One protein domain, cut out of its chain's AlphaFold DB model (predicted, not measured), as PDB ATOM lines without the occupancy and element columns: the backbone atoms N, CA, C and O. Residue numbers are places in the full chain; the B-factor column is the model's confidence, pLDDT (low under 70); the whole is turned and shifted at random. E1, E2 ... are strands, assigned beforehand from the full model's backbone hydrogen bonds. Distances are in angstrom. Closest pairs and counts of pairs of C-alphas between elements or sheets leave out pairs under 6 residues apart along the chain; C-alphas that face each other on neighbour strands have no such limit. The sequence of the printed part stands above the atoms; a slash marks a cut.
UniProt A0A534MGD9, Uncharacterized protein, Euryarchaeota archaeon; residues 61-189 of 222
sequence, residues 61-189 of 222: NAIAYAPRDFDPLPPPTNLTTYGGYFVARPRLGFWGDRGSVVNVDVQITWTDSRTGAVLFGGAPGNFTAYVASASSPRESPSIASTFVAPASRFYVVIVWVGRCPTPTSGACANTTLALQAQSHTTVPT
ATOM      1  N   ASN A  61     108.095 141.921 187.346       70.56
ATOM      2  CA  ASN A  61     108.019 142.180 185.916       70.56
ATOM      3  C   ASN A  61     108.920 141.191 185.189       70.56
ATOM      4  O   ASN A  61     110.102 141.074 185.511       70.56
ATOM      5  N   ALA A  62     108.350 140.497 184.207       81.38
ATOM      6  CA  ALA A  62     109.080 139.612 183.317       81.38
ATOM      7  C   ALA A  62     109.124 140.225 181.916       81.38
ATOM      8  O   ALA A  62     108.086 140.626 181.390       81.38
ATOM      9  N   ILE A  63     110.307 140.286 181.305       83.81
ATOM     10  CA  ILE A  63     110.474 140.750 179.923       83.81
ATOM     11  C   ILE A  63     111.161 139.644 179.134       83.81
ATOM     12  O   ILE A  63     112.246 139.194 179.494       83.81
ATOM     13  N   ALA A  64     110.519 139.212 178.052       87.56
ATOM     14  CA  ALA A  64     111.117 138.314 177.076       87.56
ATOM     15  C   ALA A  64     111.732 139.136 175.937       87.56
ATOM     16  O   ALA A  64     111.096 140.051 175.413       87.56
ATOM     17  N   TYR A  65     112.955 138.791 175.550       86.81
ATOM     18  CA  TYR A  65     113.722 139.450 174.500       86.81
ATOM     19  C   TYR A  65     113.933 138.492 173.331       86.81
ATOM     20  O   TYR A  65     114.466 137.389 173.493       86.81
ATOM     21  N   ALA A  66     113.546 138.932 172.139       86.62
ATOM     22  CA  ALA A  66     113.762 138.213 170.896       86.62
ATOM     23  C   ALA A  66     115.134 138.559 170.275       86.62
ATOM     24  O   ALA A  66     115.716 139.599 170.580       86.62
ATOM     25  N   PRO A  67     115.630 137.771 169.301       82.19
ATOM     26  CA  PRO A  67     116.916 138.035 168.639       82.19
ATOM     27  C   PRO A  67     117.078 139.424 168.026       82.19
ATOM     28  O   PRO A  67     118.191 139.926 167.935       82.19
ATOM     29  N   ARG A  68     115.980 140.065 167.620       85.75
ATOM     30  CA  ARG A  68     115.992 141.399 166.990       85.75
ATOM     31  C   ARG A  68     116.034 142.553 167.993       85.75
ATOM     32  O   ARG A  68     116.178 143.716 167.603       85.75
ATOM     33  N   ASP A  69     115.875 142.238 169.269       88.62
ATOM     34  CA  ASP A  69     115.776 143.217 170.342       88.62
ATOM     35  C   ASP A  69     117.133 143.666 170.866       88.62
ATOM     36  O   ASP A  69     117.191 144.604 171.657       88.62
ATOM     37  N   PHE A  70     118.209 143.042 170.392       87.12
ATOM     38  CA  PHE A  70     119.572 143.356 170.770       87.12
ATOM     39  C   PHE A  70     120.310 144.060 169.634       87.12
ATOM     40  O   PHE A  70     120.364 143.557 168.512       87.12
ATOM     41  N   ASP A  71     120.915 145.201 169.948       87.44
ATOM     42  CA  ASP A  71     121.815 145.919 169.052       87.44
ATOM     43  C   ASP A  71     123.270 145.731 169.532       87.44
ATOM     44  O   ASP A  71     123.517 145.609 170.738       87.44
ATOM     45  N   PRO A  72     124.260 145.679 168.624       82.06
ATOM     46  CA  PRO A  72     125.659 145.555 169.009       82.06
ATOM     47  C   PRO A  72     126.113 146.787 169.800       82.06
ATOM     48  O   PRO A  72     125.877 147.932 169.412       82.06
ATOM     49  N   LEU A  73     126.805 146.543 170.906       79.19
ATOM     50  CA  LEU A  73     127.399 147.552 171.768       79.19
ATOM     51  C   LEU A  73     128.931 147.446 171.671       79.19
ATOM     52  O   LEU A  73     129.479 146.347 171.775       79.19
ATOM     53  N   PRO A  74     129.653 148.563 171.488       75.88
ATOM     54  CA  PRO A  74     131.106 148.563 171.598       75.88
ATOM     55  C   PRO A  74     131.564 148.089 172.984       75.88
ATOM     56  O   PRO A  74     130.844 148.311 173.965       75.88
ATOM     57  N   PRO A  75     132.754 147.475 173.088       70.06
ATOM     58  CA  PRO A  75     133.254 146.977 174.360       70.06
ATOM     59  C   PRO A  75     133.365 148.100 175.408       70.06
ATOM     60  O   PRO A  75     133.660 149.249 175.053       70.06
ATOM     61  N   PRO A  76     133.132 147.793 176.698       68.88
ATOM     62  CA  PRO A  76     133.376 148.723 177.794       68.88
ATOM     63  C   PRO A  76     134.825 149.213 177.794       68.88
ATOM     64  O   PRO A  76     135.747 148.441 177.545       68.88
ATOM     65  N   THR A  77     135.037 150.483 178.135       67.31
ATOM     66  CA  THR A  77     136.345 151.163 178.080       67.31
ATOM     67  C   THR A  77     137.425 150.523 178.957       67.31
ATOM     68  O   THR A  77     138.606 150.684 178.674       67.31
ATOM     69  N   ASN A  78     137.028 149.786 179.998       64.25
ATOM     70  CA  ASN A  78     137.932 149.237 181.013       64.25
ATOM     71  C   ASN A  78     138.138 147.716 180.904       64.25
ATOM     72  O   ASN A  78     138.784 147.129 181.770       64.25
ATOM     73  N   LEU A  79     137.571 147.060 179.886       60.62
ATOM     74  CA  LEU A  79     137.722 145.619 179.684       60.62
ATOM     75  C   LEU A  79     138.621 145.341 178.480       60.62
ATOM     76  O   LEU A  79     138.337 145.753 177.361       60.62
ATOM     77  N   THR A  80     139.688 144.579 178.712       54.75
ATOM     78  CA  THR A  80     140.600 144.069 177.675       54.75
ATOM     79  C   THR A  80     140.118 142.749 177.067       54.75
ATOM     80  O   THR A  80     140.783 142.171 176.209       54.75
ATOM     81  N   THR A  81     138.970 142.236 177.516       55.84
ATOM     82  CA  THR A  81     138.453 140.935 177.094       55.84
ATOM     83  C   THR A  81     137.864 141.012 175.689       55.84
ATOM     84  O   THR A  81     136.894 141.728 175.441       55.84
ATOM     85  N   TYR A  82     138.423 140.218 174.777       56.38
ATOM     86  CA  TYR A  82     137.912 140.055 173.419       56.38
ATOM     87  C   TYR A  82     136.511 139.424 173.440       56.38
ATOM     88  O   TYR A  82     136.335 138.285 173.861       56.38
ATOM     89  N   GLY A  83     135.499 140.160 172.978       66.44
ATOM     90  CA  GLY A  83     134.141 139.642 172.820       66.44
ATOM     91  C   GLY A  83     133.153 140.711 172.366       66.44
ATOM     92  O   GLY A  83     133.337 141.895 172.644       66.44
ATOM     93  N   GLY A  84     132.115 140.291 171.647       75.31
ATOM     94  CA  GLY A  84     130.988 141.149 171.302       75.31
ATOM     95  C   GLY A  84     130.102 141.417 172.517       75.31
ATOM     96  O   GLY A  84     129.844 140.513 173.319       75.31
ATOM     97  N   TYR A  85     129.625 142.652 172.631       79.19
ATOM     98  CA  TYR A  85     128.592 143.037 173.583       79.19
ATOM     99  C   TYR A  85     127.336 143.391 172.803       79.19
ATOM    100  O   TYR A  85     127.405 143.960 171.716       79.19
ATOM    101  N   PHE A  86     126.187 143.050 173.359       83.69
ATOM    102  CA  PHE A  86     124.892 143.314 172.756       83.69
ATOM    103  C   PHE A  86     123.985 143.912 173.813       83.69
ATOM    104  O   PHE A  86     123.879 143.369 174.906       83.69
ATOM    105  N   VAL A  87     123.350 145.035 173.507       86.88
ATOM    106  CA  VAL A  87     122.464 145.746 174.429       86.88
ATOM    107  C   VAL A  87     121.026 145.596 173.963       86.88
ATOM    108  O   VAL A  87     120.732 145.754 172.779       86.88
ATOM    109  N   ALA A  88     120.125 145.287 174.889       88.31
ATOM    110  CA  ALA A  88     118.701 145.334 174.612       88.31
ATOM    111  C   ALA A  88     118.312 146.771 174.242       88.31
ATOM    112  O   ALA A  88     118.730 147.728 174.901       88.31
ATOM    113  N   ARG A  89     117.498 146.933 173.196       88.25
ATOM    114  CA  ARG A  89     117.006 148.242 172.754       88.25
ATOM    115  C   ARG A  89     116.440 149.010 173.953       88.25
ATOM    116  O   ARG A  89     115.650 148.430 174.699       88.25
ATOM    117  N   PRO A  90     116.723 150.317 174.100       81.19
ATOM    118  CA  PRO A  90     116.284 151.091 175.262       81.19
ATOM    119  C   PRO A  90     114.779 150.997 175.546       81.19
ATOM    120  O   PRO A  90     114.371 150.935 176.695       81.19
ATOM    121  N   ARG A  91     113.937 150.889 174.511       82.81
ATOM    122  CA  ARG A  91     112.478 150.715 174.656       82.81
ATOM    123  C   ARG A  91     112.049 149.434 175.398       82.81
ATOM    124  O   ARG A  91     110.898 149.339 175.798       82.81
ATOM    125  N   LEU A  92     112.940 148.449 175.519       84.38
ATOM    126  CA  LEU A  92     112.735 147.161 176.196       84.38
ATOM    127  C   LEU A  92     113.488 147.088 177.533       84.38
ATOM    128  O   LEU A  92     113.637 146.014 178.124       84.38
ATOM    129  N   GLY A  93     114.009 148.224 177.996       82.94
ATOM    130  CA  GLY A  93     114.496 148.357 179.356       82.94
ATOM    131  C   GLY A  93     113.357 148.314 180.372       82.94
ATOM    132  O   GLY A  93     112.176 148.236 180.031       82.94
ATOM    133  N   PHE A  94     113.720 148.388 181.643       81.44
ATOM    134  CA  PHE A  94     112.776 148.371 182.749       81.44
ATOM    135  C   PHE A  94     113.154 149.406 183.797       81.44
ATOM    136  O   PHE A  94     114.326 149.733 183.994       81.44
ATOM    137  N   TRP A  95     112.148 149.914 184.502       82.75
ATOM    138  CA  TRP A  95     112.390 150.693 185.705       82.75
ATOM    139  C   TRP A  95     112.749 149.745 186.851       82.75
ATOM    140  O   TRP A  95     111.986 148.830 187.161       82.75
ATOM    141  N   GLY A  96     113.923 149.936 187.445       77.94
ATOM    142  CA  GLY A  96     114.373 149.189 188.613       77.94
ATOM    143  C   GLY A  96     114.504 150.134 189.793       77.94
ATOM    144  O   GLY A  96     115.301 151.068 189.739       77.94
ATOM    145  N   ASP A  97     113.740 149.896 190.857       81.25
ATOM    146  CA  ASP A  97     113.904 150.632 192.107       81.25
ATOM    147  C   ASP A  97     115.163 150.183 192.844       81.25
ATOM    148  O   ASP A  97     115.584 149.031 192.729       81.25
ATOM    149  N   ARG A  98     115.759 151.072 193.644       80.56
ATOM    150  CA  ARG A  98     116.917 150.731 194.476       80.56
ATOM    151  C   ARG A  98     116.622 149.490 195.329       80.56
ATOM    152  O   ARG A  98     115.653 149.466 196.084       80.56
ATOM    153  N   GLY A  99     117.487 148.483 195.229       73.25
ATOM    154  CA  GLY A  99     117.352 147.202 195.923       73.25
ATOM    155  C   GLY A  99     116.472 146.171 195.211       73.25
ATOM    156  O   GLY A  99     116.338 145.062 195.722       73.25
ATOM    157  N   SER A 100     115.891 146.494 194.049       77.31
ATOM    158  CA  SER A 100     115.255 145.491 193.189       77.31
ATOM    159  C   SER A 100     116.280 144.472 192.703       77.31
ATOM    160  O   SER A 100     117.428 144.813 192.415       77.31
ATOM    161  N   VAL A 101     115.860 143.211 192.653       78.75
ATOM    162  CA  VAL A 101     116.689 142.086 192.223       78.75
ATOM    163  C   VAL A 101     116.224 141.652 190.845       78.75
ATOM    164  O   VAL A 101     115.044 141.358 190.649       78.75
ATOM    165  N   VAL A 102     117.155 141.612 189.901       78.75
ATOM    166  CA  VAL A 102     116.928 141.232 188.511       78.75
ATOM    167  C   VAL A 102     117.700 139.954 188.236       78.75
ATOM    168  O   VAL A 102     118.922 139.933 188.376       78.75
ATOM    169  N   ASN A 103     116.998 138.909 187.822       79.44
ATOM    170  CA  ASN A 103     117.612 137.713 187.256       79.44
ATOM    171  C   ASN A 103     117.485 137.761 185.737       79.44
ATOM    172  O   ASN A 103     116.440 138.168 185.225       79.44
ATOM    173  N   VAL A 104     118.539 137.368 185.027       77.12
ATOM    174  CA  VAL A 104     118.537 137.326 183.562       77.12
ATOM    175  C   VAL A 104     119.000 135.956 183.096       77.12
ATOM    176  O   VAL A 104     120.142 135.569 183.329       77.12
ATOM    177  N   ASP A 105     118.122 135.269 182.378       79.06
ATOM    178  CA  ASP A 105     118.426 134.025 181.687       79.06
ATOM    179  C   ASP A 105     118.656 134.322 180.208       79.06
ATOM    180  O   ASP A 105     117.836 134.977 179.563       79.06
ATOM    181  N   VAL A 106     119.780 133.859 179.661       77.75
ATOM    182  CA  VAL A 106     120.159 134.110 178.265       77.75
ATOM    183  C   VAL A 106     120.429 132.797 177.557       77.75
ATOM    184  O   VAL A 106     121.219 131.975 178.018       77.75
ATOM    185  N   GLN A 107     119.824 132.646 176.388       79.12
ATOM    186  CA  GLN A 107     120.092 131.581 175.444       79.12
ATOM    187  C   GLN A 107     120.753 132.166 174.199       79.12
ATOM    188  O   GLN A 107     120.264 133.117 173.588       79.12
ATOM    189  N   ILE A 108     121.875 131.571 173.804       77.06
ATOM    190  CA  ILE A 108     122.642 132.015 172.644       77.06
ATOM    191  C   ILE A 108     122.810 130.847 171.694       77.06
ATOM    192  O   ILE A 108     123.292 129.777 172.077       77.06
ATOM    193  N   THR A 109     122.425 131.077 170.445       79.00
ATOM    194  CA  THR A 109     122.521 130.084 169.380       79.00
ATOM    195  C   THR A 109     123.476 130.584 168.310       79.00
ATOM    196  O   THR A 109     123.276 131.662 167.748       79.00
ATOM    197  N   TRP A 110     124.500 129.785 168.023       78.12
ATOM    198  CA  TRP A 110     125.412 130.001 166.906       78.12
ATOM    199  C   TRP A 110     125.064 129.049 165.773       78.12
ATOM    200  O   TRP A 110     124.950 127.841 165.977       78.12
ATOM    201  N   THR A 111     124.918 129.598 164.577       79.69
ATOM    202  CA  THR A 111     124.562 128.862 163.361       79.69
ATOM    203  C   THR A 111     125.642 129.062 162.313       79.69
ATOM    204  O   THR A 111     126.153 130.167 162.174       79.69
ATOM    205  N   ASP A 112     126.029 128.006 161.606       76.88
ATOM    206  CA  ASP A 112     126.903 128.113 160.438       76.88
ATOM    207  C   ASP A 112     126.110 128.729 159.281       76.88
ATOM    208  O   ASP A 112     125.056 128.219 158.901       76.88
ATOM    209  N   SER A 113     126.613 129.817 158.705       76.56
ATOM    210  CA  SER A 113     125.955 130.507 157.598       76.56
ATOM    211  C   SER A 113     125.980 129.708 156.293       76.56
ATOM    212  O   SER A 113     125.168 129.975 155.409       76.56
ATOM    213  N   ARG A 114     126.883 128.729 156.153       78.12
ATOM    214  CA  ARG A 114     127.016 127.905 154.939       78.12
ATOM    215  C   ARG A 114     126.081 126.709 154.932       78.12
ATOM    216  O   ARG A 114     125.528 126.372 153.892       78.12
ATOM    217  N   THR A 115     125.941 126.052 156.078       79.56
ATOM    218  CA  THR A 115     125.178 124.802 156.207       79.56
ATOM    219  C   THR A 115     123.844 124.986 156.927       79.56
ATOM    220  O   THR A 115     122.998 124.098 156.878       79.56
ATOM    221  N   GLY A 116     123.645 126.114 157.616       76.25
ATOM    222  CA  GLY A 116     122.495 126.348 158.491       76.25
ATOM    223  C   GLY A 116     122.527 125.525 159.783       76.25
ATOM    224  O   GLY A 116     121.595 125.608 160.583       76.25
ATOM    225  N   ALA A 117     123.578 124.731 160.011       73.31
ATOM    226  CA  ALA A 117     123.682 123.872 161.178       73.31
ATOM    227  C   ALA A 117     123.871 124.697 162.457       73.31
ATOM    228  O   ALA A 117     124.643 125.659 162.492       73.31
ATOM    229  N   VAL A 118     123.199 124.292 163.538       71.50
ATOM    230  CA  VAL A 118     123.462 124.839 164.872       71.50
ATOM    231  C   VAL A 118     124.802 124.290 165.342       71.50
ATOM    232  O   VAL A 118     124.946 123.096 165.586       71.50
ATOM    233  N   LEU A 119     125.788 125.173 165.456       64.12
ATOM    234  CA  LEU A 119     127.139 124.815 165.871       64.12
ATOM    235  C   LEU A 119     127.193 124.602 167.380       64.12
ATOM    236  O   LEU A 119     127.782 123.638 167.853       64.12
ATOM    237  N   PHE A 120     126.565 125.509 168.131       63.12
ATOM    238  CA  PHE A 120     126.477 125.457 169.585       63.12
ATOM    239  C   PHE A 120     125.225 126.217 170.038       63.12
ATOM    240  O   PHE A 120     125.064 127.398 169.722       63.12
ATOM    241  N   GLY A 121     124.357 125.547 170.794       52.88
ATOM    242  CA  GLY A 121     123.346 126.190 171.630       52.88
ATOM    243  C   GLY A 121     123.862 126.166 173.058       52.88
ATOM    244  O   GLY A 121     123.948 125.096 173.656       52.88
ATOM    245  N   GLY A 122     124.290 127.305 173.596       49.31
ATOM    246  CA  GLY A 122     124.633 127.328 175.012       49.31
ATOM    247  C   GLY A 122     123.349 127.331 175.830       49.31
ATOM    248  O   GLY A 122     122.437 128.114 175.557       49.31
ATOM    249  N   ALA A 123     123.280 126.435 176.810       43.53
ATOM    250  CA  ALA A 123     122.233 126.458 177.816       43.53
ATOM    251  C   ALA A 123     122.263 127.796 178.586       43.53
ATOM    252  O   ALA A 123     123.336 128.413 178.685       43.53
ATOM    253  N   PRO A 124     121.130 128.236 179.162       42.12
ATOM    254  CA  PRO A 124     121.144 129.305 180.156       42.12
ATOM    255  C   PRO A 124     122.176 128.966 181.244       42.12
ATOM    256  O   PRO A 124     122.088 127.918 181.880       42.12
ATOM    257  N   GLY A 125     123.214 129.801 181.386       36.72
ATOM    258  CA  GLY A 125     124.267 129.638 182.400       36.72
ATOM    259  C   GLY A 125     125.722 129.690 181.911       36.72
ATOM    260  O   GLY A 125     126.600 129.973 182.718       36.72
ATOM    261  N   ASN A 126     126.005 129.501 180.614       50.66
ATOM    262  CA  ASN A 126     127.378 129.607 180.067       50.66
ATOM    263  C   ASN A 126     127.716 130.988 179.475       50.66
ATOM    264  O   ASN A 126     128.762 131.160 178.846       50.66
ATOM    265  N   PHE A 127     126.834 131.968 179.659       62.09
ATOM    266  CA  PHE A 127     126.989 133.322 179.137       62.09
ATOM    267  C   PHE A 127     126.844 134.341 180.247       62.09
ATOM    268  O   PHE A 127     126.115 134.125 181.215       62.09
ATOM    269  N   THR A 128     127.507 135.477 180.067       67.75
ATOM    270  CA  THR A 128     127.451 136.560 181.037       67.75
ATOM    271  C   THR A 128     126.453 137.603 180.559       67.75
ATOM    272  O   THR A 128     126.673 138.283 179.553       67.75
ATOM    273  N   ALA A 129     125.341 137.708 181.280       72.00
ATOM    274  CA  ALA A 129     124.414 138.820 181.169       72.00
ATOM    275  C   ALA A 129     124.763 139.881 182.216       72.00
ATOM    276  O   ALA A 129     125.226 139.566 183.310       72.00
ATOM    277  N   TYR A 130     124.523 141.138 181.875       75.19
ATOM    278  CA  TYR A 130     124.709 142.294 182.735       75.19
ATOM    279  C   TYR A 130     123.466 143.166 182.668       75.19
ATOM    280  O   TYR A 130     122.696 143.128 181.706       75.19
ATOM    281  N   VAL A 131     123.306 144.004 183.679       75.69
ATOM    282  CA  VAL A 131     122.302 145.059 183.697       75.69
ATOM    283  C   VAL A 131     123.033 146.370 183.931       75.69
ATOM    284  O   VAL A 131     123.845 146.484 184.848       75.69
ATOM    285  N   ALA A 132     122.748 147.364 183.099       76.94
ATOM    286  CA  ALA A 132     123.354 148.682 183.201       76.94
ATOM    287  C   ALA A 132     122.297 149.777 183.081       76.94
ATOM    288  O   ALA A 132     121.204 149.557 182.554       76.94
ATOM    289  N   SER A 133     122.617 150.968 183.585       78.56
ATOM    290  CA  SER A 133     121.760 152.138 183.390       78.56
ATOM    291  C   SER A 133     121.610 152.409 181.896       78.56
ATOM    292  O   SER A 133     122.608 152.449 181.177       78.56
ATOM    293  N   ALA A 134     120.391 152.666 181.425       76.94
ATOM    294  CA  ALA A 134     120.154 152.995 180.018       76.94
ATOM    295  C   ALA A 134     120.884 154.276 179.578       76.94
ATOM    296  O   ALA A 134     121.210 154.433 178.405       76.94
ATOM    297  N   SER A 135     121.171 155.176 180.525       78.06
ATOM    298  CA  SER A 135     121.950 156.399 180.295       78.06
ATOM    299  C   SER A 135     123.446 156.146 180.085       78.06
ATOM    300  O   SER A 135     124.121 156.966 179.472       78.06
ATOM    301  N   SER A 136     123.980 155.052 180.627       75.00
ATOM    302  CA  SER A 136     125.405 154.718 180.571       75.00
ATOM    303  C   SER A 136     125.616 153.199 180.511       75.00
ATOM    304  O   SER A 136     126.214 152.601 181.407       75.00
ATOM    305  N   PRO A 137     125.171 152.538 179.421       67.81
ATOM    306  CA  PRO A 137     125.209 151.079 179.314       67.81
ATOM    307  C   PRO A 137     126.639 150.510 179.314       67.81
ATOM    308  O   PRO A 137     126.837 149.317 179.490       67.81
ATOM    309  N   ARG A 138     127.663 151.349 179.139       69.06
ATOM    310  CA  ARG A 138     129.065 150.919 179.041       69.06
ATOM    311  C   ARG A 138     129.809 150.859 180.379       69.06
ATOM    312  O   ARG A 138     130.918 150.343 180.411       69.06
ATOM    313  N   GLU A 139     129.240 151.380 181.465       61.47
ATOM    314  CA  GLU A 139     129.979 151.623 182.717       61.47
ATOM    315  C   GLU A 139     129.835 150.522 183.780       61.47
ATOM    316  O   GLU A 139     130.412 150.641 184.857       61.47
ATOM    317  N   SER A 140     129.069 149.451 183.549       55.22
ATOM    318  CA  SER A 140     128.741 148.503 184.632       55.22
ATOM    319  C   SER A 140     128.779 147.026 184.232       55.22
ATOM    320  O   SER A 140     127.728 146.410 184.070       55.22
ATOM    321  N   PRO A 141     129.969 146.406 184.143       49.41
ATOM    322  CA  PRO A 141     130.082 144.965 184.018       49.41
ATOM    323  C   PRO A 141     130.431 144.340 185.379       49.41
ATOM    324  O   PRO A 141     131.553 143.889 185.590       49.41
ATOM    325  N   SER A 142     129.494 144.302 186.333       48.59
ATOM    326  CA  SER A 142     129.618 143.345 187.444       48.59
ATOM    327  C   SER A 142     129.066 142.001 186.973       48.59
ATOM    328  O   SER A 142     127.888 141.912 186.633       48.59
ATOM    329  N   ILE A 143     129.920 140.980 186.907       49.56
ATOM    330  CA  ILE A 143     129.567 139.610 186.508       49.56
ATOM    331  C   ILE A 143     128.606 139.034 187.551       49.56
ATOM    332  O   ILE A 143     129.040 138.653 188.636       49.56
ATOM    333  N   ALA A 144     127.313 138.980 187.245       52.03
ATOM    334  CA  ALA A 144     126.347 138.266 188.066       52.03
ATOM    335  C   ALA A 144     125.096 137.928 187.246       52.03
ATOM    336  O   ALA A 144     124.503 138.804 186.625       52.03
ATOM    337  N   SER A 145     124.657 136.666 187.297       59.00
ATOM    338  CA  SER A 145     123.328 136.237 186.822       59.00
ATOM    339  C   SER A 145     122.183 136.939 187.565       59.00
ATOM    340  O   SER A 145     121.047 136.970 187.091       59.00
ATOM    341  N   THR A 146     122.507 137.523 188.722       67.12
ATOM    342  CA  THR A 146     121.613 138.270 189.595       67.12
ATOM    343  C   THR A 146     122.171 139.671 189.832       67.12
ATOM    344  O   THR A 146     123.245 139.838 190.407       67.12
ATOM    345  N   PHE A 147     121.428 140.693 189.430       74.19
ATOM    346  CA  PHE A 147     121.780 142.097 189.615       74.19
ATOM    347  C   PHE A 147     120.890 142.738 190.677       74.19
ATOM    348  O   PHE A 147     119.670 142.592 190.638       74.19
ATOM    349  N   VAL A 148     121.488 143.488 191.603       77.19
ATOM    350  CA  VAL A 148     120.746 144.312 192.565       77.19
ATOM    351  C   VAL A 148     120.860 145.768 192.140       77.19
ATOM    352  O   VAL A 148     121.965 146.306 192.090       77.19
ATOM    353  N   ALA A 149     119.733 146.416 191.854       76.62
ATOM    354  CA  ALA A 149     119.714 147.795 191.385       76.62
ATOM    355  C   ALA A 149     120.307 148.749 192.442       76.62
ATOM    356  O   ALA A 149     119.731 148.907 193.526       76.62
ATOM    357  N   PRO A 150     121.438 149.424 192.160       76.00
ATOM    358  CA  PRO A 150     122.094 150.296 193.133       76.00
ATOM    359  C   PRO A 150     121.328 151.605 193.379       76.00
ATOM    360  O   PRO A 150     121.493 152.231 194.428       76.00
ATOM    361  N   ALA A 151     120.483 152.025 192.433       80.25
ATOM    362  CA  ALA A 151     119.680 153.242 192.494       80.25
ATOM    363  C   ALA A 151     118.350 153.047 191.748       80.25
ATOM    364  O   ALA A 151     118.247 152.168 190.902       80.25
ATOM    365  N   SER A 152     117.346 153.881 192.030       82.56
ATOM    366  CA  SER A 152     116.097 153.871 191.256       82.56
ATOM    367  C   SER A 152     116.312 154.557 189.910       82.56
ATOM    368  O   SER A 152     116.453 155.782 189.866       82.56
ATOM    369  N   ARG A 153     116.412 153.778 188.827       83.62
ATOM    370  CA  ARG A 153     116.685 154.259 187.462       83.62
ATOM    371  C   ARG A 153     116.081 153.323 186.415       83.62
ATOM    372  O   ARG A 153     115.582 152.243 186.723       83.62
ATOM    373  N   PHE A 154     116.162 153.747 185.158       85.12
ATOM    374  CA  PHE A 154     115.819 152.911 184.018       85.12
ATOM    375  C   PHE A 154     117.043 152.106 183.551       85.12
ATOM    376  O   PHE A 154     118.104 152.672 183.268       85.12
ATOM    377  N   TYR A 155     116.892 150.787 183.486       84.50
ATOM    378  CA  TYR A 155     117.953 149.818 183.235       84.50
ATOM    379  C   TYR A 155     117.728 149.052 181.928       84.50
ATOM    380  O   TYR A 155     116.594 148.846 181.499       84.50
ATOM    381  N   VAL A 156     118.817 148.605 181.305       87.25
ATOM    382  CA  VAL A 156     118.827 147.752 180.106       87.25
ATOM    383  C   VAL A 156     119.684 146.514 180.337       87.25
ATOM    384  O   VAL A 156     120.653 146.546 181.099       87.25
ATOM    385  N   VAL A 157     119.328 145.423 179.658       86.56
ATOM    386  CA  VAL A 157     120.088 144.169 179.669       86.56
ATOM    387  C   VAL A 157     121.207 144.236 178.634       86.56
ATOM    388  O   VAL A 157     121.001 144.706 177.515       86.56
ATOM    389  N   ILE A 158     122.386 143.745 178.998       84.94
ATOM    390  CA  ILE A 158     123.551 143.616 178.126       84.94
ATOM    391  C   ILE A 158     124.013 142.166 178.159       84.94
ATOM    392  O   ILE A 158     124.067 141.554 179.217       84.94
ATOM    393  N   VAL A 159     124.372 141.610 177.012       82.31
ATOM    394  CA  VAL A 159     124.868 140.240 176.883       82.31
ATOM    395  C   VAL A 159     126.273 140.272 176.304       82.31
ATOM    396  O   VAL A 159     126.510 140.915 175.280       82.31
ATOM    397  N   TRP A 160     127.201 139.559 176.937       79.44
ATOM    398  CA  TRP A 160     128.531 139.298 176.388       79.44
ATOM    399  C   TRP A 160     128.611 137.886 175.825       79.44
ATOM    400  O   TRP A 160     128.209 136.916 176.469       79.44
ATOM    401  N   VAL A 161     129.154 137.774 174.612       73.94
ATOM    402  CA  VAL A 161     129.164 136.513 173.851       73.94
ATOM    403  C   VAL A 161     130.523 135.816 173.774       73.94
ATOM    404  O   VAL A 161     130.597 134.751 173.171       73.94
ATOM    405  N   GLY A 162     131.580 136.381 174.367       60.97
ATOM    406  CA  GLY A 162     132.878 135.771 174.719       60.97
ATOM    407  C   GLY A 162     133.730 135.010 173.701       60.97
ATOM    408  O   GLY A 162     134.908 134.792 173.957       60.97
ATOM    409  N   ARG A 163     133.196 134.619 172.547       57.75
ATOM    410  CA  ARG A 163     133.935 133.870 171.529       57.75
ATOM    411  C   ARG A 163     134.494 134.747 170.429       57.75
ATOM    412  O   ARG A 163     135.575 134.451 169.935       57.75
ATOM    413  N   CYS A 164     133.772 135.796 170.035       56.47
ATOM    414  CA  CYS A 164     134.113 136.555 168.839       56.47
ATOM    415  C   CYS A 164     134.026 138.067 169.090       56.47
ATOM    416  O   CYS A 164     132.950 138.556 169.442       56.47
ATOM    417  N   PRO A 165     135.147 138.806 168.945       49.84
ATOM    418  CA  PRO A 165     135.192 140.255 169.142       49.84
ATOM    419  C   PRO A 165     134.271 140.998 168.169       49.84
ATOM    420  O   PRO A 165     133.728 142.044 168.503       49.84
ATOM    421  N   THR A 166     134.058 140.430 166.981       51.31
ATOM    422  CA  THR A 166     133.045 140.851 166.012       51.31
ATOM    423  C   THR A 166     132.454 139.612 165.331       51.31
ATOM    424  O   THR A 166     133.209 138.705 164.977       51.31
ATOM    425  N   PRO A 167     131.129 139.542 165.107       50.53
ATOM    426  CA  PRO A 167     130.510 138.448 164.347       50.53
ATOM    427  C   PRO A 167     130.951 138.411 162.870       50.53
ATOM    428  O   PRO A 167     130.625 137.475 162.156       50.53
ATOM    429  N   THR A 168     131.699 139.415 162.406       50.06
ATOM    430  CA  THR A 168     132.115 139.587 161.010       50.06
ATOM    431  C   THR A 168     133.589 139.267 160.740       50.06
ATOM    432  O   THR A 168     134.015 139.387 159.595       50.06
ATOM    433  N   SER A 169     134.394 138.864 161.736       50.34
ATOM    434  CA  SER A 169     135.821 138.566 161.517       50.34
ATOM    435  C   SER A 169     136.337 137.347 162.298       50.34
ATOM    436  O   SER A 169     135.766 136.934 163.309       50.34
ATOM    437  N   GLY A 170     137.425 136.739 161.808       56.81
ATOM    438  CA  GLY A 170     138.096 135.601 162.451       56.81
ATOM    439  C   GLY A 170     137.313 134.280 162.387       56.81
ATOM    440  O   GLY A 170     136.614 134.001 161.414       56.81
ATOM    441  N   ALA A 171     137.426 133.458 163.437       53.03
ATOM    442  CA  ALA A 171     136.829 132.116 163.523       53.03
ATOM    443  C   ALA A 171     135.283 132.086 163.470       53.03
ATOM    444  O   ALA A 171     134.707 131.020 163.273       53.03
ATOM    445  N   CYS A 172     134.614 133.240 163.607       60.19
ATOM    446  CA  CYS A 172     133.157 133.383 163.502       60.19
ATOM    447  C   CYS A 172     132.670 134.005 162.186       60.19
ATOM    448  O   CYS A 172     131.470 134.225 162.050       60.19
ATOM    449  N   ALA A 173     133.545 134.288 161.214       61.78
ATOM    450  CA  ALA A 173     133.163 135.010 159.994       61.78
ATOM    451  C   ALA A 173     132.054 134.318 159.167       61.78
ATOM    452  O   ALA A 173     131.331 134.986 158.434       61.78
ATOM    453  N   ASN A 174     131.893 132.997 159.309       71.31
ATOM    454  CA  ASN A 174     130.811 132.224 158.686       71.31
ATOM    455  C   ASN A 174     129.757 131.772 159.706       71.31
ATOM    456  O   ASN A 174     129.179 130.702 159.561       71.31
ATOM    457  N   THR A 175     129.543 132.527 160.781       71.56
ATOM    458  CA  THR A 175     128.561 132.155 161.800       71.56
ATOM    459  C   THR A 175     127.593 133.289 162.078       71.56
ATOM    460  O   THR A 175     127.979 134.450 162.180       71.56
ATOM    461  N   THR A 176     126.321 132.944 162.216       75.94
ATOM    462  CA  THR A 176     125.257 133.849 162.632       75.94
ATOM    463  C   THR A 176     124.895 133.607 164.089       75.94
ATOM    464  O   THR A 176     124.808 132.471 164.559       75.94
ATOM    465  N   LEU A 177     124.689 134.708 164.807       78.44
ATOM    466  CA  LEU A 177     124.341 134.737 166.220       78.44
ATOM    467  C   LEU A 177     122.853 135.052 166.381       78.44
ATOM    468  O   LEU A 177     122.368 136.037 165.827       78.44
ATOM    469  N   ALA A 178     122.159 134.277 167.209       80.62
ATOM    470  CA  ALA A 178     120.836 134.620 167.716       80.62
ATOM    471  C   ALA A 178     120.857 134.683 169.248       80.62
ATOM    472  O   ALA A 178     121.321 133.750 169.908       80.62
ATOM    473  N   LEU A 179     120.346 135.789 169.794       81.06
ATOM    474  CA  LEU A 179     120.276 136.066 171.228       81.06
ATOM    475  C   LEU A 179     118.824 136.027 171.694       81.06
ATOM    476  O   LEU A 179     117.988 136.767 171.194       81.06
ATOM    477  N   GLN A 180     118.512 135.188 172.665       83.25
ATOM    478  CA  GLN A 180     117.228 135.213 173.353       83.25
ATOM    479  C   GLN A 180     117.492 135.399 174.834       83.25
ATOM    480  O   GLN A 180     118.449 134.843 175.368       83.25
ATOM    481  N   ALA A 181     116.669 136.199 175.498       82.06
ATOM    482  CA  ALA A 181     116.805 136.384 176.930       82.06
ATOM    483  C   ALA A 181     115.446 136.531 177.595       82.06
ATOM    484  O   ALA A 181     114.475 136.958 176.972       82.06
ATOM    485  N   GLN A 182     115.400 136.232 178.882       82.19
ATOM    486  CA  GLN A 182     114.282 136.544 179.747       82.19
ATOM    487  C   GLN A 182     114.828 137.220 180.999       82.19
ATOM    488  O   GLN A 182     115.727 136.695 181.651       82.19
ATOM    489  N   SER A 183     114.311 138.403 181.323       80.62
ATOM    490  CA  SER A 183     114.600 139.064 182.592       80.62
ATOM    491  C   SER A 183     113.414 138.933 183.532       80.62
ATOM    492  O   SER A 183     112.256 138.974 183.110       80.62
ATOM    493  N   HIS A 184     113.710 138.769 184.816       80.44
ATOM    494  CA  HIS A 184     112.729 138.729 185.885       80.44
ATOM    495  C   HIS A 184     113.160 139.677 187.002       80.44
ATOM    496  O   HIS A 184     114.135 139.420 187.711       80.44
ATOM    497  N   THR A 185     112.430 140.779 187.154       75.12
ATOM    498  CA  THR A 185     112.682 141.808 188.165       75.12
ATOM    499  C   THR A 185     111.721 141.631 189.327       75.12
ATOM    500  O   THR A 185     110.515 141.517 189.126       75.12
ATOM    501  N   THR A 186     112.249 141.657 190.545       69.44
ATOM    502  CA  THR A 186     111.482 141.572 191.792       69.44
ATOM    503  C   THR A 186     111.835 142.743 192.701       69.44
ATOM    504  O   THR A 186     113.002 143.119 192.817       69.44
ATOM    505  N   VAL A 187     110.830 143.343 193.343       67.44
ATOM    506  CA  VAL A 187     111.016 144.473 194.267       67.44
ATOM    507  C   VAL A 187     110.832 143.985 195.710       67.44
ATOM    508  O   VAL A 187     109.701 143.882 196.182       67.44
ATOM    509  N   PRO A 188     111.913 143.686 196.454       55.28
ATOM    510  CA  PRO A 188     111.798 143.245 197.846       55.28
ATOM    511  C   PRO A 188     111.507 144.399 198.825       55.28
ATOM    512  O   PRO A 188     111.149 144.166 199.980       55.28
ATOM    513  N   THR A 189     111.667 145.655 198.398       49.72
ATOM    514  CA  THR A 189     111.876 146.804 199.292       49.72
ATOM    515  C   THR A 189     110.628 147.389 199.949       49.72
ATOM    516  O   THR A 189     110.763 147.988 201.010       49.72
TER     517      THR A 189
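This is residues 61 to 189 of the 222 residues of an uncharacterized protein of Euryarchaeota archaeon (UniProt A0A534MGD9). Two strongly twisted sheets lie partly face to face as a loose-edged sandwich, their strands crossed at 40 degrees. The two long strands E5 and E10 run side by side along the longest axis, with E1, E6 and E8 beside them; E2, E3, E4, E7 and E9 make the other sheet. The printed part has 129 residues, with no named helix and ten named strands, E1 to E10 in chain order; both sheets are branched and antiparallel. The class is all strand, though under half of the residues, 62 of 129, are in named strands. The whole is compact, with a radius of gyration of the C-alphas of 14.7 A, and elongated, spanning 50 by 29 by 24 A.

Begin with E5, residues 101 to 112, and its antiparallel neighbour E10, residues 175 to 186, where N 105 and O 182 are 2.9 A apart, within hydrogen-bond range. On the other side of E5 from E10 look for E6, residues 118 to 122, with N 110 and O 120 at 3.0 A, and E8, residues 146 to 148, with N 102 and O 147 at 2.8 A. E5 and E6 form a hairpin. The edge strand E1, residues 61 to 65, lies on one side of E10 and E5 on the other side; E1 and E10 are antiparallel neighbours, with N 63 and O 183 at 3.0 A, within hydrogen-bond range. In the other sheet, start from E9, residues 153 to 160. On one side of it are E3, residues 85 to 88, with N 86 and O 159 at 2.9 A, and E4, residues 94 to 96, with N 94 and O 155 at 2.9 A. On the other side is E7, residues 128 to 133, with N 130 and O 158 at 2.7 A. E2, residues 70 to 73, forms a hairpin with E3, N 71 and O 87 being 2.9 A apart. Between the sheets, the closest C-alphas of E5 and E7 are those of Val 104 and Ala 129, 6.5 A apart. E2 and E5 are apart.

Find C-alpha 61 at (108.019, 142.180, 185.916), where E1 begins. E5 starts at C-alpha 101 (116.689, 142.086, 192.223) and runs 36.2 A; E10 runs 35.8 A and ends at C-alpha 186 (111.482, 141.572, 191.792). E9 covers 22.1 A and E7 16.8 A.

The C-alphas farthest apart are those of Arg 114 and Thr 189, 50.5 A. The printed part has no cut. The links E2 to E3, E7 to E8 and E9 to E10 are long. The mean pLDDT of the printed part is 72.0; look for values under 70 at residues 76 to 83, 119 to 128, 137 to 146, 162 to 173 and 186 to 189.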